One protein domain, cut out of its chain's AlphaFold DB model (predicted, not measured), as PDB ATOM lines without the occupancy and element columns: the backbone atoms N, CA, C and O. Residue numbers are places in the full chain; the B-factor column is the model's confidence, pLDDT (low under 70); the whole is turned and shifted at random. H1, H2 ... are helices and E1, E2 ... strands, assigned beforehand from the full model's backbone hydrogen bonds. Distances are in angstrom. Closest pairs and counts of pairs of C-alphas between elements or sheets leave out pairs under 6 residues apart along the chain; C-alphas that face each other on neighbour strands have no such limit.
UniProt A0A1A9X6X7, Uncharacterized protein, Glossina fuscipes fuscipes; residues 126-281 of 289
ATOM      1  N   ALA A 126      54.932  10.967  15.979       82.56
ATOM      2  CA  ALA A 126      53.859  11.925  15.822       82.56
ATOM      3  C   ALA A 126      53.932  13.019  16.887       82.56
ATOM      4  O   ALA A 126      54.392  12.770  18.002       82.56
ATOM      5  N   GLN A 127      53.459  14.209  16.535       84.12
ATOM      6  CA  GLN A 127      53.337  15.352  17.429       84.12
ATOM      7  C   GLN A 127      51.876  15.784  17.550       84.12
ATOM      8  O   GLN A 127      51.145  15.852  16.558       84.12
ATOM      9  N   ASN A 128      51.459  16.099  18.774       81.50
ATOM     10  CA  ASN A 128      50.207  16.803  19.007       81.50
ATOM     11  C   ASN A 128      50.471  18.294  18.786       81.50
ATOM     12  O   ASN A 128      51.457  18.821  19.297       81.50
ATOM     13  N   MET A 129      49.605  18.961  18.027       76.00
ATOM     14  CA  MET A 129      49.642  20.418  17.886       76.00
ATOM     15  C   MET A 129      48.357  21.013  18.441       76.00
ATOM     16  O   MET A 129      47.269  20.488  18.187       76.00
ATOM     17  N   GLU A 130      48.504  22.114  19.164       81.38
ATOM     18  CA  GLU A 130      47.405  22.941  19.645       81.38
ATOM     19  C   GLU A 130      47.164  24.086  18.658       81.38
ATOM     20  O   GLU A 130      48.104  24.691  18.138       81.38
ATOM     21  N   CYS A 131      45.897  24.400  18.398       86.31
ATOM     22  CA  CYS A 131      45.503  25.454  17.460       86.31
ATOM     23  C   CYS A 131      45.235  26.800  18.161       86.31
ATOM     24  O   CYS A 131      44.715  27.725  17.538       86.31
ATOM     25  N   ALA A 132      45.587  26.932  19.447       81.94
ATOM     26  CA  ALA A 132      45.261  28.098  20.271       81.94
ATOM     27  C   ALA A 132      45.810  29.424  19.700       81.94
ATOM     28  O   ALA A 132      45.156  30.462  19.785       81.94
ATOM     29  N   GLY A 133      46.984  29.389  19.058       89.25
ATOM     30  CA  GLY A 133      47.612  30.568  18.447       89.25
ATOM     31  C   GLY A 133      47.000  31.016  17.114       89.25
ATOM     32  O   GLY A 133      47.291  32.118  16.651       89.25
ATOM     33  N   PHE A 134      46.137  30.205  16.495       93.75
ATOM     34  CA  PHE A 134      45.630  30.491  15.155       93.75
ATOM     35  C   PHE A 134      44.625  31.646  15.125       93.75
ATOM     36  O   PHE A 134      44.727  32.521  14.272       93.75
ATOM     37  N   ILE A 135      43.678  31.707  16.068       93.81
ATOM     38  CA  ILE A 135      42.692  32.802  16.112       93.81
ATOM     39  C   ILE A 135      43.372  34.172  16.320       93.81
ATOM     40  O   ILE A 135      43.064  35.098  15.563       93.81
ATOM     41  N   PRO A 136      44.334  34.330  17.257       94.75
ATOM     42  CA  PRO A 136      45.133  35.551  17.356       94.75
ATOM     43  C   PRO A 136      45.886  35.902  16.066       94.75
ATOM     44  O   PRO A 136      45.892  37.067  15.675       94.75
ATOM     45  N   LEU A 137      46.481  34.917  15.383       96.00
ATOM     46  CA  LEU A 137      47.174  35.132  14.107       96.00
ATOM     47  C   LEU A 137      46.219  35.671  13.032       96.00
ATOM     48  O   LEU A 137      46.505  36.690  12.405       96.00
ATOM     49  N   VAL A 138      45.065  35.024  12.856       96.88
ATOM     50  CA  VAL A 138      44.025  35.440  11.901       96.88
ATOM     51  C   VAL A 138      43.566  36.868  12.192       96.88
ATOM     52  O   VAL A 138      43.416  37.668  11.270       96.88
ATOM     53  N   ARG A 139      43.395  37.217  13.473       96.25
ATOM     54  CA  ARG A 139      43.031  38.572  13.891       96.25
ATOM     55  C   ARG A 139      44.094  39.602  13.520       96.25
ATOM     56  O   ARG A 139      43.761  40.609  12.907       96.25
ATOM     57  N   GLN A 140      45.356  39.341  13.856       97.06
ATOM     58  CA  GLN A 140      46.461  40.254  13.555       97.06
ATOM     59  C   GLN A 140      46.620  40.487  12.053       97.06
ATOM     60  O   GLN A 140      46.846  41.615  11.624       97.06
ATOM     61  N   VAL A 141      46.496  39.426  11.257       96.88
ATOM     62  CA  VAL A 141      46.550  39.518   9.797       96.88
ATOM     63  C   VAL A 141      45.384  40.351   9.282       96.88
ATOM     64  O   VAL A 141      45.611  41.295   8.539       96.88
ATOM     65  N   TYR A 142      44.160  40.072   9.728       96.94
ATOM     66  CA  TYR A 142      42.991  40.847   9.324       96.94
ATOM     67  C   TYR A 142      43.128  42.336   9.657       96.94
ATOM     68  O   TYR A 142      42.877  43.176   8.798       96.94
ATOM     69  N   ASP A 143      43.553  42.668  10.880       95.94
ATOM     70  CA  ASP A 143      43.707  44.059  11.307       95.94
ATOM     71  C   ASP A 143      44.751  44.792  10.441       95.94
ATOM     72  O   ASP A 143      44.541  45.949  10.090       95.94
ATOM     73  N   ARG A 144      45.834  44.121  10.015       95.38
ATOM     74  CA  ARG A 144      46.811  44.705   9.074       95.38
ATOM     75  C   ARG A 144      46.209  44.958   7.694       95.38
ATOM     76  O   ARG A 144      46.346  46.061   7.176       95.38
ATOM     77  N   ILE A 145      45.508  43.978   7.127       94.19
ATOM     78  CA  ILE A 145      44.893  44.131   5.800       94.19
ATOM     79  C   ILE A 145      43.808  45.227   5.848       94.19
ATOM     80  O   ILE A 145      43.688  46.019   4.922       94.19
ATOM     81  N   ALA A 146      43.065  45.345   6.952       93.31
ATOM     82  CA  ALA A 146      42.073  46.403   7.148       93.31
ATOM     83  C   ALA A 146      42.683  47.810   7.314       93.31
ATOM     84  O   ALA A 146      42.016  48.800   7.013       93.31
ATOM     85  N   VAL A 147      43.928  47.914   7.797       93.56
ATOM     86  CA  VAL A 147      44.681  49.181   7.831       93.56
ATOM     87  C   VAL A 147      45.122  49.587   6.424       93.56
ATOM     88  O   VAL A 147      45.064  50.769   6.091       93.56
ATOM     89  N   GLU A 148      45.535  48.623   5.601       92.31
ATOM     90  CA  GLU A 148      45.945  48.856   4.212       92.31
ATOM     91  C   GLU A 148      44.750  49.165   3.293       92.31
ATOM     92  O   GLU A 148      44.830  50.072   2.463       92.31
ATOM     93  N   ASP A 149      43.622  48.469   3.473       91.06
ATOM     94  CA  ASP A 149      42.367  48.712   2.760       91.06
ATOM     95  C   ASP A 149      41.181  48.864   3.727       91.06
ATOM     96  O   ASP A 149      40.576  47.903   4.214       91.06
ATOM     97  N   GLN A 150      40.777  50.119   3.926       90.00
ATOM     98  CA  GLN A 150      39.662  50.504   4.793       90.00
ATOM     99  C   GLN A 150      38.290  49.990   4.316       90.00
ATOM    100  O   GLN A 150      37.309  50.073   5.058       90.00
ATOM    101  N   ARG A 151      38.174  49.467   3.088       91.38
ATOM    102  CA  ARG A 151      36.919  48.899   2.565       91.38
ATOM    103  C   ARG A 151      36.670  47.486   3.079       91.38
ATOM    104  O   ARG A 151      35.517  47.049   3.110       91.38
ATOM    105  N   ILE A 152      37.717  46.780   3.501       90.50
ATOM    106  CA  ILE A 152      37.631  45.374   3.905       90.50
ATOM    107  C   ILE A 152      36.654  45.153   5.054       90.50
ATOM    108  O   ILE A 152      35.782  44.307   4.891       90.50
ATOM    109  N   PRO A 153      36.664  45.926   6.156       90.50
ATOM    110  CA  PRO A 153      35.693  45.726   7.231       90.50
ATOM    111  C   PRO A 153      34.228  45.816   6.810       90.50
ATOM    112  O   PRO A 153      33.370  45.223   7.466       90.50
ATOM    113  N   ARG A 154      33.936  46.534   5.720       87.19
ATOM    114  CA  ARG A 154      32.591  46.639   5.155       87.19
ATOM    115  C   ARG A 154      32.262  45.472   4.224       87.19
ATOM    116  O   ARG A 154      31.153  44.954   4.297       87.19
ATOM    117  N   ASN A 155      33.196  45.082   3.358       89.38
ATOM    118  CA  ASN A 155      32.965  44.060   2.329       89.38
ATOM    119  C   ASN A 155      33.156  42.631   2.852       89.38
ATOM    120  O   ASN A 155      32.463  41.714   2.425       89.38
ATOM    121  N   LEU A 156      34.091  42.447   3.780       90.88
ATOM    122  CA  LEU A 156      34.452  41.175   4.385       90.88
ATOM    123  C   LEU A 156      34.649  41.366   5.897       90.88
ATOM    124  O   LEU A 156      35.779  41.476   6.368       90.88
ATOM    125  N   PRO A 157      33.559  41.416   6.681       93.06
ATOM    126  CA  PRO A 157      33.634  41.545   8.129       93.06
ATOM    127  C   PRO A 157      34.494  40.456   8.781       93.06
ATOM    128  O   PRO A 157      34.438  39.283   8.399       93.06
ATOM    129  N   PHE A 158      35.208  40.827   9.847       94.50
ATOM    130  CA  PHE A 158      36.112  39.929  10.572       94.50
ATOM    131  C   PHE A 158      35.513  38.555  10.930       94.50
ATOM    132  O   PHE A 158      36.203  37.563  10.715       94.50
ATOM    133  N   PRO A 159      34.264  38.430  11.430       95.19
ATOM    134  CA  PRO A 159      33.690  37.115  11.728       95.19
ATOM    135  C   PRO A 159      33.645  36.181  10.513       95.19
ATOM    136  O   PRO A 159      33.914  34.991  10.657       95.19
ATOM    137  N   ILE A 160      33.347  36.717   9.322       94.25
ATOM    138  CA  ILE A 160      33.285  35.948   8.071       94.25
ATOM    139  C   ILE A 160      34.693  35.533   7.655       94.25
ATOM    140  O   ILE A 160      34.935  34.357   7.398       94.25
ATOM    141  N   PHE A 161      35.636  36.478   7.669       95.38
ATOM    142  CA  PHE A 161      37.039  36.190   7.385       95.38
ATOM    143  C   PHE A 161      37.596  35.111   8.324       95.38
ATOM    144  O   PHE A 161      38.175  34.125   7.874       95.38
ATOM    145  N   GLN A 162      37.366  35.252   9.634       95.62
ATOM    146  CA  GLN A 162      37.799  34.279  10.630       95.62
ATOM    147  C   GLN A 162      37.186  32.902  10.371       95.62
ATOM    148  O   GLN A 162      37.895  31.900  10.460       95.62
ATOM    149  N   HIS A 163      35.889  32.842  10.058       95.44
ATOM    150  CA  HIS A 163      35.215  31.585   9.760       95.44
ATOM    151  C   HIS A 163      35.827  30.890   8.539       95.44
ATOM    152  O   HIS A 163      36.207  29.729   8.662       95.44
ATOM    153  N   ALA A 164      36.037  31.614   7.436       95.06
ATOM    154  CA  ALA A 164      36.656  31.080   6.224       95.06
ATOM    155  C   ALA A 164      38.079  30.544   6.483       95.06
ATOM    156  O   ALA A 164      38.408  29.425   6.095       95.06
ATOM    157  N   MET A 165      38.922  31.291   7.206       96.06
ATOM    158  CA  MET A 165      40.282  30.831   7.535       96.06
ATOM    159  C   MET A 165      40.274  29.573   8.421       96.06
ATOM    160  O   MET A 165      41.104  28.680   8.254       96.06
ATOM    161  N   CYS A 166      39.328  29.488   9.359       94.75
ATOM    162  CA  CYS A 166      39.163  28.319  10.224       94.75
ATOM    163  C   CYS A 166      38.641  27.098   9.463       94.75
ATOM    164  O   CYS A 166      39.099  25.986   9.710       94.75
ATOM    165  N   GLU A 167      37.695  27.300   8.551       93.88
ATOM    166  CA  GLU A 167      37.171  26.249   7.686       93.88
ATOM    167  C   GLU A 167      38.281  25.654   6.820       93.88
ATOM    168  O   GLU A 167      38.447  24.435   6.798       93.88
ATOM    169  N   PHE A 168      39.115  26.501   6.211       95.06
ATOM    170  CA  PHE A 168      40.252  26.035   5.426       95.06
ATOM    171  C   PHE A 168      41.262  25.243   6.265       95.06
ATOM    172  O   PHE A 168      41.694  24.164   5.856       95.06
ATOM    173  N   LEU A 169      41.619  25.736   7.458       93.69
ATOM    174  CA  LEU A 169      42.508  25.016   8.374       93.69
ATOM    175  C   LEU A 169      41.966  23.613   8.685       93.69
ATOM    176  O   LEU A 169      42.698  22.627   8.586       93.69
ATOM    177  N   VAL A 170      40.686  23.521   9.050       93.12
ATOM    178  CA  VAL A 170      40.042  22.253   9.410       93.12
ATOM    179  C   VAL A 170      39.941  21.326   8.196       93.12
ATOM    180  O   VAL A 170      40.215  20.131   8.315       93.12
ATOM    181  N   ALA A 171      39.620  21.855   7.015       93.12
ATOM    182  CA  ALA A 171      39.604  21.084   5.778       93.12
ATOM    183  C   ALA A 171      40.989  20.502   5.462       93.12
ATOM    184  O   ALA A 171      41.098  19.307   5.176       93.12
ATOM    185  N   LEU A 172      42.064  21.286   5.604       92.44
ATOM    186  CA  LEU A 172      43.419  20.774   5.398       92.44
ATOM    187  C   LEU A 172      43.790  19.707   6.433       92.44
ATOM    188  O   LEU A 172      44.345  18.669   6.076       92.44
ATOM    189  N   GLN A 173      43.458  19.920   7.706       91.56
ATOM    190  CA  GLN A 173      43.686  18.935   8.766       91.56
ATOM    191  C   GLN A 173      42.999  17.598   8.462       91.56
ATOM    192  O   GLN A 173      43.614  16.535   8.582       91.56
ATOM    193  N   LEU A 174      41.742  17.638   8.014       91.75
ATOM    194  CA  LEU A 174      40.999  16.443   7.619       91.75
ATOM    195  C   LEU A 174      41.562  15.808   6.343       91.75
ATOM    196  O   LEU A 174      41.643  14.583   6.263       91.75
ATOM    197  N   HIS A 175      42.010  16.609   5.374       92.31
ATOM    198  CA  HIS A 175      42.685  16.122   4.172       92.31
ATOM    199  C   HIS A 175      43.977  15.365   4.525       92.31
ATOM    200  O   HIS A 175      44.175  14.233   4.082       92.31
ATOM    201  N   GLN A 176      44.820  15.928   5.397       89.38
ATOM    202  CA  GLN A 176      46.029  15.267   5.905       89.38
ATOM    203  C   GLN A 176      45.681  13.975   6.661       89.38
ATOM    204  O   GLN A 176      46.267  12.917   6.412       89.38
ATOM    205  N   ALA A 177      44.674  14.013   7.537       89.00
ATOM    206  CA  ALA A 177      44.224  12.834   8.270       89.00
ATOM    207  C   ALA A 177      43.693  11.726   7.339       89.00
ATOM    208  O   ALA A 177      43.935  10.536   7.567       89.00
ATOM    209  N   LYS A 178      43.012  12.101   6.254       90.75
ATOM    210  CA  LYS A 178      42.483  11.175   5.253       90.75
ATOM    211  C   LYS A 178      43.582  10.574   4.378       90.75
ATOM    212  O   LYS A 178      43.671   9.350   4.300       90.75
ATOM    213  N   TYR A 179      44.411  11.389   3.731       89.94
ATOM    214  CA  TYR A 179      45.336  10.915   2.693       89.94
ATOM    215  C   TYR A 179      46.717  10.531   3.231       89.94
ATOM    216  O   TYR A 179      47.308   9.558   2.755       89.94
ATOM    217  N   VAL A 180      47.219  11.239   4.246       85.88
ATOM    218  CA  VAL A 180      48.550  10.991   4.820       85.88
ATOM    219  C   VAL A 180      48.477  10.000   5.978       85.88
ATOM    220  O   VAL A 180      49.191   8.996   5.963       85.88
ATOM    221  N   LEU A 181      47.590  10.234   6.949       82.12
ATOM    222  CA  LEU A 181      47.450   9.356   8.124       82.12
ATOM    223  C   LEU A 181      46.567   8.130   7.864       82.12
ATOM    224  O   LEU A 181      46.638   7.153   8.610       82.12
ATOM    225  N   LYS A 182      45.751   8.160   6.802       86.12
ATOM    226  CA  LYS A 182      44.826   7.082   6.420       86.12
ATOM    227  C   LYS A 182      43.862   6.689   7.542       86.12
ATOM    228  O   LYS A 182      43.596   5.505   7.753       86.12
ATOM    229  N   VAL A 183      43.319   7.680   8.259       84.88
ATOM    230  CA  VAL A 183      42.332   7.451   9.327       84.88
ATOM    231  C   VAL A 183      41.120   6.707   8.742       84.88
ATOM    232  O   VAL A 183      40.488   7.238   7.823       84.88
ATOM    233  N   PRO A 184      40.763   5.504   9.245       82.94
ATOM    234  CA  PRO A 184      39.721   4.670   8.641       82.94
ATOM    235  C   PRO A 184      38.357   5.358   8.533       82.94
ATOM    236  O   PRO A 184      37.703   5.261   7.499       82.94
ATOM    237  N   GLY A 185      37.958   6.108   9.567       82.50
ATOM    238  CA  GLY A 185      36.668   6.809   9.612       82.50
ATOM    239  C   GLY A 185      36.524   7.963   8.613       82.50
ATOM    240  O   GLY A 185      35.415   8.438   8.410       82.50
ATOM    241  N   LEU A 186      37.618   8.402   7.979       86.62
ATOM    242  CA  LEU A 186      37.613   9.501   7.006       86.62
ATOM    243  C   LEU A 186      37.715   9.016   5.552       86.62
ATOM    244  O   LEU A 186      37.579   9.816   4.629       86.62
ATOM    245  N   GLN A 187      37.952   7.721   5.310       88.31
ATOM    246  CA  GLN A 187      38.210   7.214   3.952       88.31
ATOM    247  C   GLN A 187      36.984   7.279   3.039       88.31
ATOM    248  O   GLN A 187      37.126   7.444   1.832       88.31
ATOM    249  N   THR A 188      35.786   7.176   3.612       87.00
ATOM    250  CA  THR A 188      34.516   7.272   2.879       87.00
ATOM    251  C   THR A 188      34.065   8.712   2.651       87.00
ATOM    252  O   THR A 188      33.096   8.938   1.934       87.00
ATOM    253  N   MET A 189      34.727   9.684   3.282       85.12
ATOM    254  CA  MET A 189      34.389  11.097   3.156       85.12
ATOM    255  C   MET A 189      34.809  11.619   1.778       85.12
ATOM    256  O   MET A 189      35.789  11.146   1.197       85.12
ATOM    257  N   MET A 190      34.111  12.637   1.272       90.00
ATOM    258  CA  MET A 190      34.608  13.453   0.159       90.00
ATOM    259  C   MET A 190      35.974  14.069   0.514       90.00
ATOM    260  O   MET A 190      36.379  14.057   1.678       90.00
ATOM    261  N   ASP A 191      36.759  14.514  -0.467       92.00
ATOM    262  CA  ASP A 191      37.953  15.309  -0.155       92.00
ATOM    263  C   ASP A 191      37.521  16.622   0.529       92.00
ATOM    264  O   ASP A 191      36.772  17.386  -0.086       92.00
ATOM    265  N   PRO A 192      37.942  16.889   1.782       91.75
ATOM    266  CA  PRO A 192      37.532  18.093   2.495       91.75
ATOM    267  C   PRO A 192      37.953  19.389   1.797       91.75
ATOM    268  O   PRO A 192      37.222  20.368   1.880       91.75
ATOM    269  N   LEU A 193      39.087  19.404   1.086       93.12
ATOM    270  CA  LEU A 193      39.524  20.598   0.349       93.12
ATOM    271  C   LEU A 193      38.635  20.871  -0.868       93.12
ATOM    272  O   LEU A 193      38.294  22.019  -1.139       93.12
ATOM    273  N   SER A 194      38.208  19.819  -1.571       93.12
ATOM    274  CA  SER A 194      37.231  19.950  -2.656       93.12
ATOM    275  C   SER A 194      35.848  20.343  -2.135       93.12
ATOM    276  O   SER A 194      35.125  21.047  -2.824       93.12
ATOM    277  N   ALA A 195      35.481  19.914  -0.921       90.56
ATOM    278  CA  ALA A 195      34.190  20.235  -0.312       90.56
ATOM    279  C   ALA A 195      33.976  21.736  -0.092       90.56
ATOM    280  O   ALA A 195      32.841  22.198  -0.148       90.56
ATOM    281  N   ILE A 196      35.062  22.463   0.164       91.38
ATOM    282  CA  ILE A 196      35.040  23.900   0.443       91.38
ATOM    283  C   ILE A 196      35.491  24.738  -0.756       91.38
ATOM    284  O   ILE A 196      35.741  25.922  -0.589       91.38
ATOM    285  N   SER A 197      35.676  24.137  -1.938       93.06
ATOM    286  CA  SER A 197      36.273  24.815  -3.098       93.06
ATOM    287  C   SER A 197      37.566  25.559  -2.733       93.06
ATOM    288  O   SER A 197      37.725  26.744  -3.010       93.06
ATOM    289  N   ALA A 198      38.504  24.866  -2.076       89.94
ATOM    290  CA  ALA A 198      39.726  25.455  -1.517       89.94
ATOM    291  C   ALA A 198      40.556  26.288  -2.520       89.94
ATOM    292  O   ALA A 198      41.305  27.170  -2.110       89.94
ATOM    293  N   GLU A 199      40.425  26.020  -3.820       89.69
ATOM    294  CA  GLU A 199      41.067  26.769  -4.907       89.69
ATOM    295  C   GLU A 199      40.564  28.212  -5.066       89.69
ATOM    296  O   GLU A 199      41.282  29.055  -5.597       89.69
ATOM    297  N   GLU A 200      39.368  28.520  -4.565       91.00
ATOM    298  CA  GLU A 200      38.781  29.864  -4.594       91.00
ATOM    299  C   GLU A 200      39.261  30.741  -3.420       91.00
ATOM    300  O   GLU A 200      39.020  31.952  -3.393       91.00
ATOM    301  N   TYR A 201      39.955  30.156  -2.436       91.12
ATOM    302  CA  TYR A 201      40.381  30.863  -1.231       91.12
ATOM    303  C   TYR A 201      41.666  31.656  -1.477       91.12
ATOM    304  O   TYR A 201      42.734  31.104  -1.738       91.12
ATOM    305  N   ASN A 202      41.593  32.968  -1.255       90.12
ATOM    306  CA  ASN A 202      42.769  33.834  -1.188       90.12
ATOM    307  C   ASN A 202      43.271  33.919   0.258       90.12
ATOM    308  O   ASN A 202      42.834  34.774   1.032       90.12
ATOM    309  N   ILE A 203      44.171  33.011   0.639       93.81
ATOM    310  CA  ILE A 203      44.707  32.945   2.005       93.81
ATOM    311  C   ILE A 203      45.936  33.843   2.135       93.81
ATOM    312  O   ILE A 203      46.911  33.648   1.406       93.81
ATOM    313  N   PRO A 204      45.955  34.785   3.094       95.06
ATOM    314  CA  PRO A 204      47.150  35.567   3.378       95.06
ATOM    315  C   PRO A 204      48.340  34.686   3.763       95.06
ATOM    316  O   PRO A 204      48.206  33.767   4.573       95.06
ATOM    317  N   ILE A 205      49.525  35.031   3.248       94.38
ATOM    318  CA  ILE A 205      50.765  34.255   3.415       94.38
ATOM    319  C   ILE A 205      51.023  33.830   4.874       94.38
ATOM    320  O   ILE A 205      51.228  32.638   5.088       94.38
ATOM    321  N   PRO A 206      50.930  34.708   5.898       95.50
ATOM    322  CA  PRO A 206      51.227  34.294   7.274       95.50
ATOM    323  C   PRO A 206      50.281  33.209   7.805       95.50
ATOM    324  O   PRO A 206      50.680  32.345   8.583       95.50
ATOM    325  N   ILE A 207      49.013  33.241   7.380       96.12
ATOM    326  CA  ILE A 207      48.018  32.225   7.741       96.12
ATOM    327  C   ILE A 207      48.337  30.925   6.998       96.12
ATOM    328  O   ILE A 207      48.329  29.853   7.600       96.12
ATOM    329  N   PHE A 208      48.662  31.018   5.709       93.12
ATOM    330  CA  PHE A 208      49.019  29.862   4.892       93.12
ATOM    331  C   PHE A 208      50.272  29.139   5.407       93.12
ATOM    332  O   PHE A 208      50.283  27.911   5.479       93.12
ATOM    333  N   GLU A 209      51.304  29.872   5.829       92.19
ATOM    334  CA  GLU A 209      52.524  29.303   6.413       92.19
ATOM    335  C   GLU A 209      52.239  28.548   7.715       92.19
ATOM    336  O   GLU A 209      52.716  27.425   7.893       92.19
ATOM    337  N   TYR A 210      51.400  29.111   8.594       92.50
ATOM    338  CA  TYR A 210      50.951  28.414   9.801       92.50
ATOM    339  C   TYR A 210      50.240  27.099   9.453       92.50
ATOM    340  O   TYR A 210      50.520  26.050  10.032       92.50
ATOM    341  N   ILE A 211      49.334  27.146   8.475       90.44
ATOM    342  CA  ILE A 211      48.550  25.998   8.017       90.44
ATOM    343  C   ILE A 211      49.449  24.926   7.366       90.44
ATOM    344  O   ILE A 211      49.263  23.730   7.593       90.44
ATOM    345  N   CYS A 212      50.480  25.321   6.620       84.69
ATOM    346  CA  CYS A 212      51.462  24.387   6.061       84.69
ATOM    347  C   CYS A 212      52.242  23.618   7.142       84.69
ATOM    348  O   CYS A 212      52.705  22.505   6.876       84.69
ATOM    349  N   GLY A 213      52.321  24.148   8.368       83.69
ATOM    350  CA  GLY A 213      52.943  23.496   9.523       83.69
ATOM    351  C   GLY A 213      52.290  22.174   9.954       83.69
ATOM    352  O   GLY A 213      52.903  21.406  10.692       83.69
ATOM    353  N   PHE A 214      51.082  21.860   9.470       83.06
ATOM    354  CA  PHE A 214      50.428  20.559   9.691       83.06
ATOM    355  C   PHE A 214      50.931  19.448   8.751       83.06
ATOM    356  O   PHE A 214      50.488  18.301   8.850       83.06
ATOM    357  N   SER A 215      51.867  19.762   7.854       81.62
ATOM    358  CA  SER A 215      52.526  18.778   6.993       81.62
ATOM    359  C   SER A 215      53.543  17.933   7.775       81.62
ATOM    360  O   SER A 215      54.107  18.403   8.765       81.62
ATOM    361  N   PRO A 216      53.836  16.691   7.340       82.81
ATOM    362  CA  PRO A 216      54.882  15.883   7.959       82.81
ATOM    363  C   PRO A 216      56.235  16.600   7.926       82.81
ATOM    364  O   PRO A 216      56.683  17.038   6.867       82.81
ATOM    365  N   THR A 217      56.904  16.672   9.073       85.88
ATOM    366  CA  THR A 217      58.246  17.254   9.189       85.88
ATOM    367  C   THR A 217      59.301  16.153   9.182       85.88
ATOM    368  O   THR A 217      59.023  15.003   9.527       85.88
ATOM    369  N   ILE A 218      60.514  16.478   8.736       87.75
ATOM    370  CA  ILE A 218      61.640  15.539   8.690       87.75
ATOM    371  C   ILE A 218      62.637  15.961   9.765       87.75
ATOM    372  O   ILE A 218      63.080  17.109   9.785       87.75
ATOM    373  N   THR A 219      62.974  15.051  10.678       86.31
ATOM    374  CA  THR A 219      64.006  15.304  11.689       86.31
ATOM    375  C   THR A 219      65.389  15.376  11.033       86.31
ATOM    376  O   THR A 219      65.586  14.819   9.951       86.31
ATOM    377  N   PRO A 220      66.404  15.964  11.693       87.81
ATOM    378  CA  PRO A 220      67.783  15.916  11.198       87.81
ATOM    379  C   PRO A 220      68.314  14.491  10.955       87.81
ATOM    380  O   PRO A 220      69.231  14.304  10.162       87.81
ATOM    381  N   ALA A 221      67.728  13.482  11.611       87.38
ATOM    382  CA  ALA A 221      68.059  12.070  11.426       87.38
ATOM    383  C   ALA A 221      67.354  11.417  10.216       87.38
ATOM    384  O   ALA A 221      67.604  10.252   9.919       87.38
ATOM    385  N   GLY A 222      66.477  12.144   9.516       86.19
ATOM    386  CA  GLY A 222      65.713  11.652   8.368       86.19
ATOM    387  C   GLY A 222      64.371  10.999   8.721       86.19
ATOM    388  O   GLY A 222      63.663  10.542   7.820       86.19
ATOM    389  N   ASP A 223      63.984  10.972   9.999       85.44
ATOM    390  CA  ASP A 223      62.702  10.407  10.419       85.44
ATOM    391  C   ASP A 223      61.548  11.364  10.114       85.44
ATOM    392  O   ASP A 223      61.641  12.570  10.343       85.44
ATOM    393  N   LYS A 224      60.419  10.823   9.646       86.12
ATOM    394  CA  LYS A 224      59.194  11.603   9.432       86.12
ATOM    395  C   LYS A 224      58.388  11.693  10.722       86.12
ATOM    396  O   LYS A 224      57.969  10.666  11.260       86.12
ATOM    397  N   VAL A 225      58.129  12.916  11.174       85.81
ATOM    398  CA  VAL A 225      57.217  13.224  12.276       85.81
ATOM    399  C   VAL A 225      55.897  13.689  11.687       85.81
ATOM    400  O   VAL A 225      55.822  14.682  10.966       85.81
ATOM    401  N   TYR A 226      54.844  12.943  11.988       85.81
ATOM    402  CA  TYR A 226      53.495  13.248  11.543       85.81
ATOM    403  C   TYR A 226      52.782  14.130  12.562       85.81
ATOM    404  O   TYR A 226      53.051  14.074  13.756       85.81
ATOM    405  N   TRP A 227      51.824  14.924  12.114       85.62
ATOM    406  CA  TRP A 227      50.873  15.516  13.041       85.62
ATOM    407  C   TRP A 227      49.796  14.491  13.423       85.62
ATOM    408  O   TRP A 227      49.402  13.661  12.605       85.62
ATOM    409  N   ASN A 228      49.335  14.537  14.671       83.19
ATOM    410  CA  ASN A 228      48.267  13.684  15.177       83.19
ATOM    411  C   ASN A 228      46.965  14.482  15.351       83.19
ATOM    412  O   ASN A 228      46.929  15.430  16.136       83.19
ATOM    413  N   LEU A 229      45.897  14.054  14.671       84.12
ATOM    414  CA  LEU A 229      44.534  14.545  14.896       84.12
ATOM    415  C   LEU A 229      43.814  13.618  15.881       84.12
ATOM    416  O   LEU A 229      43.513  12.475  15.518       84.12
ATOM    417  N   PRO A 230      43.479  14.072  17.099       83.19
ATOM    418  CA  PRO A 230      42.641  13.283  17.987       83.19
ATOM    419  C   PRO A 230      41.265  13.060  17.364       83.19
ATOM    420  O   PRO A 230      40.655  13.986  16.835       83.19
ATOM    421  N   SER A 231      40.720  11.850  17.496       84.19
ATOM    422  CA  SER A 231      39.371  11.533  17.007       84.19
ATOM    423  C   SER A 231      38.288  12.423  17.624       84.19
ATOM    424  O   SER A 231      37.287  12.718  16.978       84.19
ATOM    425  N   VAL A 232      38.501  12.881  18.862       84.06
ATOM    426  CA  VAL A 232      37.612  13.818  19.563       84.06
ATOM    427  C   VAL A 232      37.572  15.205  18.919       84.06
ATOM    428  O   VAL A 232      36.584  15.904  19.100       84.06
ATOM    429  N   ALA A 233      38.597  15.579  18.150       86.12
ATOM    430  CA  ALA A 233      38.713  16.859  17.453       86.12
ATOM    431  C   ALA A 233      38.287  16.775  15.973       86.12
ATOM    432  O   ALA A 233      38.509  17.710  15.209       86.12
ATOM    433  N   ILE A 234      37.680  15.662  15.546       89.12
ATOM    434  CA  ILE A 234      37.067  15.547  14.219       89.12
ATOM    435  C   ILE A 234      35.659  16.154  14.296       89.12
ATOM    436  O   ILE A 234      34.842  15.671  15.092       89.12
ATOM    437  N   PRO A 235      35.345  17.193  13.498       90.19
ATOM    438  CA  PRO A 235      34.000  17.743  13.443       90.19
ATOM    439  C   PRO A 235      32.985  16.677  13.029       90.19
ATOM    440  O   PRO A 235      33.225  15.885  12.120       90.19
ATOM    441  N   LYS A 236      31.849  16.659  13.719       88.62
ATOM    442  CA  LYS A 236      30.778  15.686  13.530       88.62
ATOM    443  C   LYS A 236      29.641  16.283  12.717       88.62
ATOM    444  O   LYS A 236      29.423  17.500  12.708       88.62
ATOM    445  N   ASP A 237      28.888  15.380  12.105       85.75
ATOM    446  CA  ASP A 237      27.593  15.688  11.524       85.75
ATOM    447  C   ASP A 237      26.615  16.177  12.593       85.75
ATOM    448  O   ASP A 237      26.840  16.102  13.807       85.75
ATOM    449  N   GLU A 238      25.492  16.689  12.118       86.06
ATOM    450  CA  GLU A 238      24.413  17.112  12.982       86.06
ATOM    451  C   GLU A 238      23.885  15.948  13.833       86.06
ATOM    452  O   GLU A 238      23.531  14.883  13.327       86.06
ATOM    453  N   THR A 239      23.818  16.157  15.148       84.75
ATOM    454  CA  THR A 239      23.408  15.125  16.109       84.75
ATOM    455  C   THR A 239      22.336  15.643  17.059       84.75
ATOM    456  O   THR A 239      22.249  16.830  17.360       84.75
ATOM    457  N   LEU A 240      21.481  14.742  17.545       84.19
ATOM    458  CA  LEU A 240      20.475  15.044  18.562       84.19
ATOM    459  C   LEU A 240      21.031  14.692  19.941       84.19
ATOM    460  O   LEU A 240      21.297  13.526  20.225       84.19
ATOM    461  N   HIS A 241      21.158  15.687  20.817       79.12
ATOM    462  CA  HIS A 241      21.560  15.497  22.207       79.12
ATOM    463  C   HIS A 241      20.509  16.099  23.140       79.12
ATOM    464  O   HIS A 241      20.198  17.280  23.048       79.12
ATOM    465  N   ASN A 242      19.923  15.291  24.030       80.81
ATOM    466  CA  ASN A 242      18.895  15.733  24.987       80.81
ATOM    467  C   ASN A 242      17.720  16.510  24.353       80.81
ATOM    468  O   ASN A 242      17.218  17.465  24.934       80.81
ATOM    469  N   LYS A 243      17.258  16.077  23.168       81.00
ATOM    470  CA  LYS A 243      16.222  16.743  22.340       81.00
ATOM    471  C   LYS A 243      16.639  18.095  21.747       81.00
ATOM    472  O   LYS A 243      15.839  18.720  21.057       81.00
ATOM    473  N   THR A 244      17.882  18.511  21.947       80.69
ATOM    474  CA  THR A 244      18.481  19.676  21.304       80.69
ATOM    475  C   THR A 244      19.303  19.218  20.105       80.69
ATOM    476  O   THR A 244      20.075  18.261  20.178       80.69
ATOM    477  N   LYS A 245      19.118  19.894  18.972       84.81
ATOM    478  CA  LYS A 245      19.878  19.646  17.747       84.81
ATOM    479  C   LYS A 245      21.239  20.333  17.874       84.81
ATOM    480  O   LYS A 245      21.304  21.554  18.005       84.81
ATOM    481  N   VAL A 246      22.315  19.558  17.872       83.62
ATOM    482  CA  VAL A 246      23.689  20.061  17.818       83.62
ATOM    483  C   VAL A 246      24.071  20.151  16.348       83.62
ATOM    484  O   VAL A 246      24.140  19.126  15.673       83.62
ATOM    485  N   ARG A 247      24.286  21.375  15.850       86.38
ATOM    486  CA  ARG A 247      24.636  21.613  14.441       86.38
ATOM    487  C   ARG A 247      25.944  20.907  14.058       86.38
ATOM    488  O   ARG A 247      26.813  20.660  14.903       86.38
ATOM    489  N   ALA A 248      26.064  20.618  12.765       87.75
ATOM    490  CA  ALA A 248      27.280  20.079  12.170       87.75
ATOM    491  C   ALA A 248      28.485  21.011  12.395       87.75
ATOM    492  O   ALA A 248      28.332  22.214  12.626       87.75
ATOM    493  N   GLY A 249      29.689  20.443  12.352       87.12
ATOM    494  CA  GLY A 249      30.936  21.181  12.576       87.12
ATOM    495  C   GLY A 249      31.344  21.291  14.052       87.12
ATOM    496  O   GLY A 249      32.370  21.896  14.371       87.12
ATOM    497  N   SER A 250      30.553  20.724  14.963       90.75
ATOM    498  CA  SER A 250      30.872  20.613  16.390       90.75
ATOM    499  C   SER A 250      31.658  19.328  16.673       90.75
ATOM    500  O   SER A 250      31.613  18.379  15.897       90.75
ATOM    501  N   PHE A 251      32.336  19.244  17.813       89.62
ATOM    502  CA  PHE A 251      32.949  17.997  18.300       89.62
ATOM    503  C   PHE A 251      31.948  17.096  19.056       89.62
ATOM    504  O   PHE A 251      32.288  16.027  19.579       89.62
ATOM    505  N   GLY A 252      30.675  17.499  19.078       86.38
ATOM    506  CA  GLY A 252      29.611  16.933  19.899       86.38
ATOM    507  C   GLY A 252      29.140  17.906  20.988       86.38
ATOM    508  O   GLY A 252      29.650  19.025  21.087       86.38
ATOM    509  N   PRO A 253      28.155  17.503  21.807       84.56
ATOM    510  CA  PRO A 253      27.641  18.331  22.895       84.56
ATOM    511  C   PRO A 253      28.758  18.675  23.880       84.56
ATOM    512  O   PRO A 253      29.549  17.803  24.230       84.56
ATOM    513  N   ILE A 254      28.817  19.930  24.326       82.69
ATOM    514  CA  ILE A 254      29.824  20.376  25.295       82.69
ATOM    515  C   ILE A 254      29.521  19.728  26.651       82.69
ATOM    516  O   ILE A 254      28.432  19.891  27.200       82.69
ATOM    517  N   THR A 255      30.489  18.992  27.179       83.44
ATOM    518  CA  THR A 255      30.480  18.347  28.492       83.44
ATOM    519  C   THR A 255      31.712  18.790  29.280       83.44
ATOM    520  O   THR A 255      32.682  19.298  28.717       83.44
ATOM    521  N   ALA A 256      31.705  18.562  30.596       79.56
ATOM    522  CA  ALA A 256      32.873  18.834  31.439       79.56
ATOM    523  C   ALA A 256      34.128  18.065  30.981       79.56
ATOM    524  O   ALA A 256      35.242  18.516  31.203       79.56
ATOM    525  N   GLU A 257      33.962  16.937  30.292       75.81
ATOM    526  CA  GLU A 257      35.071  16.095  29.832       75.81
ATOM    527  C   GLU A 257      35.668  16.564  28.498       75.81
ATOM    528  O   GLU A 257      36.849  16.346  28.249       75.81
ATOM    529  N   ASN A 258      34.879  17.219  27.637       80.25
ATOM    530  CA  ASN A 258      35.315  17.594  26.288       80.25
ATOM    531  C   ASN A 258      35.489  19.103  26.066       80.25
ATOM    532  O   ASN A 258      35.872  19.497  24.965       80.25
ATOM    533  N   HIS A 259      35.245  19.941  27.078       82.81
ATOM    534  CA  HIS A 259      35.416  21.393  26.960       82.81
ATOM    535  C   HIS A 259      36.836  21.776  26.515       82.81
ATOM    536  O   HIS A 259      36.980  22.567  25.589       82.81
ATOM    537  N   ASN A 260      37.862  21.103  27.050       85.00
ATOM    538  CA  ASN A 260      39.262  21.278  26.648       85.00
ATOM    539  C   ASN A 260      39.483  21.081  25.141       85.00
ATOM    540  O   ASN A 260      40.336  21.726  24.543       85.00
ATOM    541  N   VAL A 261      38.703  20.210  24.487       86.62
ATOM    542  CA  VAL A 261      38.821  19.994  23.036       86.62
ATOM    543  C   VAL A 261      38.450  21.268  22.275       86.62
ATOM    544  O   VAL A 261      39.107  21.604  21.297       86.62
ATOM    545  N   TYR A 262      37.441  22.002  22.746       85.56
ATOM    546  CA  TYR A 262      37.034  23.285  22.171       85.56
ATOM    547  C   TYR A 262      37.991  24.438  22.500       85.56
ATOM    548  O   TYR A 262      37.938  25.468  21.832       85.56
ATOM    549  N   GLU A 263      38.857  24.277  23.500       84.00
ATOM    550  CA  GLU A 263      39.915  25.240  23.825       84.00
ATOM    551  C   GLU A 263      41.175  24.994  22.985       84.00
ATOM    552  O   GLU A 263      41.802  25.935  22.501       84.00
ATOM    553  N   CYS A 264      41.527  23.724  22.764       84.75
ATOM    554  CA  CYS A 264      42.738  23.339  22.040       84.75
ATOM    555  C   CYS A 264      42.560  23.298  20.514       84.75
ATOM    556  O   CYS A 264      43.536  23.499  19.782       84.75
ATOM    557  N   TYR A 265      41.349  23.012  20.019       89.25
ATOM    558  CA  TYR A 265      41.070  22.793  18.597       89.25
ATOM    559  C   TYR A 265      40.003  23.731  18.053       89.25
ATOM    560  O   TYR A 265      39.079  24.161  18.740       89.25
ATOM    561  N   ILE A 266      40.116  24.013  16.758       91.56
ATOM    562  CA  ILE A 266      39.204  24.917  16.068       91.56
ATOM    563  C   ILE A 266      37.992  24.147  15.571       91.56
ATOM    564  O   ILE A 266      38.096  23.235  14.758       91.56
ATOM    565  N   SER A 267      36.822  24.565  16.047       91.81
ATOM    566  CA  SER A 267      35.537  24.037  15.610       91.81
ATOM    567  C   SER A 267      34.870  25.005  14.620       91.81
ATOM    568  O   SER A 267      34.586  26.150  14.995       91.81
ATOM    569  N   PRO A 268      34.535  24.558  13.392       92.38
ATOM    570  CA  PRO A 268      33.733  25.345  12.447       92.38
ATOM    571  C   PRO A 268      32.365  25.755  13.015       92.38
ATOM    572  O   PRO A 268      31.828  26.814  12.684       92.38
ATOM    573  N   TYR A 269      31.803  24.956  13.930       92.00
ATOM    574  CA  TYR A 269      30.582  25.320  14.646       92.00
ATOM    575  C   TYR A 269      30.771  26.575  15.510       92.00
ATOM    576  O   TYR A 269      29.950  27.486  15.453       92.00
ATOM    577  N   VAL A 270      31.859  26.677  16.278       91.06
ATOM    578  CA  VAL A 270      32.091  27.846  17.145       91.06
ATOM    579  C   VAL A 270      32.238  29.126  16.319       91.06
ATOM    580  O   VAL A 270      31.637  30.150  16.652       91.06
ATOM    581  N   THR A 271      32.981  29.075  15.212       93.06
ATOM    582  CA  THR A 271      33.193  30.253  14.358       93.06
ATOM    583  C   THR A 271      31.953  30.626  13.543       93.06
ATOM    584  O   THR A 271      31.658  31.811  13.418       93.06
ATOM    585  N   SER A 272      31.147  29.660  13.090       92.56
ATOM    586  CA  SER A 272      29.849  29.961  12.455       92.56
ATOM    587  C   SER A 272      28.845  30.577  13.437       92.56
ATOM    588  O   SER A 272      28.121  31.507  13.082       92.56
ATOM    589  N   GLN A 273      28.826  30.141  14.703       90.88
ATOM    590  CA  GLN A 273      28.016  30.792  15.741       90.88
ATOM    591  C   GLN A 273      28.449  32.238  15.985       90.88
ATOM    592  O   GLN A 273      27.601  33.094  16.244       90.88
ATOM    593  N   TYR A 274      29.748  32.528  15.887       91.44
ATOM    594  CA  TYR A 274      30.243  33.897  15.973       91.44
ATOM    595  C   TYR A 274      29.714  34.761  14.819       91.44
ATOM    596  O   TYR A 274      29.178  35.835  15.083       91.44
ATOM    597  N   VAL A 275      29.732  34.257  13.579       92.75
ATOM    598  CA  VAL A 275      29.130  34.938  12.414       92.75
ATOM    599  C   VAL A 275      27.649  35.248  12.649       92.75
ATOM    600  O   VAL A 275      27.232  36.397  12.511       92.75
ATOM    601  N   ILE A 276      26.859  34.252  13.064       90.38
ATOM    602  CA  ILE A 276      25.413  34.410  13.303       90.38
ATOM    603  C   ILE A 276      25.146  35.459  14.389       90.38
ATOM    604  O   ILE A 276      24.280  36.321  14.236       90.38
ATOM    605  N   LYS A 277      25.899  35.415  15.495       89.38
ATOM    606  CA  LYS A 277      25.759  36.387  16.586       89.38
ATOM    607  C   LYS A 277      26.122  37.800  16.138       89.38
ATOM    608  O   LYS A 277      25.386  38.728  16.456       89.38
ATOM    609  N   SER A 278      27.205  37.965  15.380       86.38
ATOM    610  CA  SER A 278      27.612  39.267  14.844       86.38
ATOM    611  C   SER A 278      26.623  39.829  13.822       86.38
ATOM    612  O   SER A 278      26.446  41.040  13.770       86.38
ATOM    613  N   ALA A 279      25.950  38.977  13.045       83.00
ATOM    614  CA  ALA A 279      24.892  39.408  12.131       83.00
ATOM    615  C   ALA A 279      23.644  39.897  12.884       83.00
ATOM    616  O   ALA A 279      23.059  40.916  12.528       83.00
ATOM    617  N   ASN A 280      23.259  39.195  13.955       75.81
ATOM    618  CA  ASN A 280      22.097  39.557  14.767       75.81
ATOM    619  C   ASN A 280      22.354  40.776  15.658       75.81
ATOM    620  O   ASN A 280      21.407  41.455  16.056       75.81
ATOM    621  N   HIS A 281      23.605  41.015  16.052       67.19
ATOM    622  CA  HIS A 281      24.028  42.136  16.891       67.19
ATOM    623  C   HIS A 281      25.187  42.849  16.188       67.19
ATOM    624  O   HIS A 281      26.338  42.711  16.619       67.19
TER     625      HIS A 281
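This is residues 126 to 281 of the 289 residues of an uncharacterized protein of Glossina fuscipes fuscipes (UniProt A0A1A9X6X7). A long helix, H3, runs through the core, with H7 packed along one side of it, H1 and H5 on the other, and the short H4 on a further side. The small parallel strand pair E1 and E2 lies towards the last residues of H3, while the hairpin E3 and E4 lies away from H3 and H7. The printed part has 156 residues with seven named helices and four named strands, in the order E1 H1 H2 H3 H4 H5 E2 E3 E4 H6 H7, and is mostly helix. It is compact, with a radius of gyration of the C-alphas of 16.6 A and spans of 48 by 47 by 29 A.

E1, residues 126 to 128, and E2, residues 224 to 228, are parallel neighbours at 36 degrees, with N 127 and O 226 within hydrogen-bond range at 2.8 A. H1, residues 134 to 148, touches the hub H3, residues 158 to 179, at a steep tilt of 46 degrees, opposite ways; their closest C-alphas, Val 138 and Gln 162, are 6.5 A apart. H2, residues 152 to 155, and H1 only just touch, with 3 pairs of C-alphas within 8 A, and only at the corner; the closest are Ala 146 and Ile 152, 5.6 A. H4, residues 192 to 195, touches H3, closest at the C-alphas of Ala 171 and Pro 192, 4.9 A. H5, residues 205 to 212, touches H1 at a shallow tilt of 20 degrees, opposite ways, closest at the C-alphas of Val 138 and Ile 207, 6.6 A. H5 and H3 only just touch, with 3 pairs of C-alphas within 8 A, closest at Leu 169 and Ile 211, 6.1 A. E1, the helices H1 to H5 and E2 form a strand-helix-strand unit, two parallel neighbour strands with helices between. E3, residues 239 to 241, and E4, residues 244 to 246, form an antiparallel hairpin, with N 244 and O 241 within hydrogen-bond range at 2.8 A. H6, residues 259 to 264, touches no helix. H7, residues 268 to 280, touches H3 at a shallow tilt of 15 degrees, opposite ways, closest at the C-alphas of Pro 159 and Val 275, 5.1 A. Every O i to N i+4 pair is within hydrogen-bond range in H1, H3, H5, H6 and H7; H2 and H4 are too short for such a pair.

E1 begins at C-alpha 126 (53.859, 11.925, 15.822). H1 is 21.4 A long, H3 31.4 A, from C-alpha 158 (36.112, 39.929, 10.572), E2 12.5 A and H7 18.5 A, to C-alpha 280 (22.097, 39.557, 14.767).

The C-alphas farthest apart, Ala 221 and Asn 280, are 53.7 A apart. The printed part has no cut, and the links H3 to H4, H5 to E2 and E4 to H6 are long. The mean pLDDT of the printed part is 88.7, with residue 281 under 70.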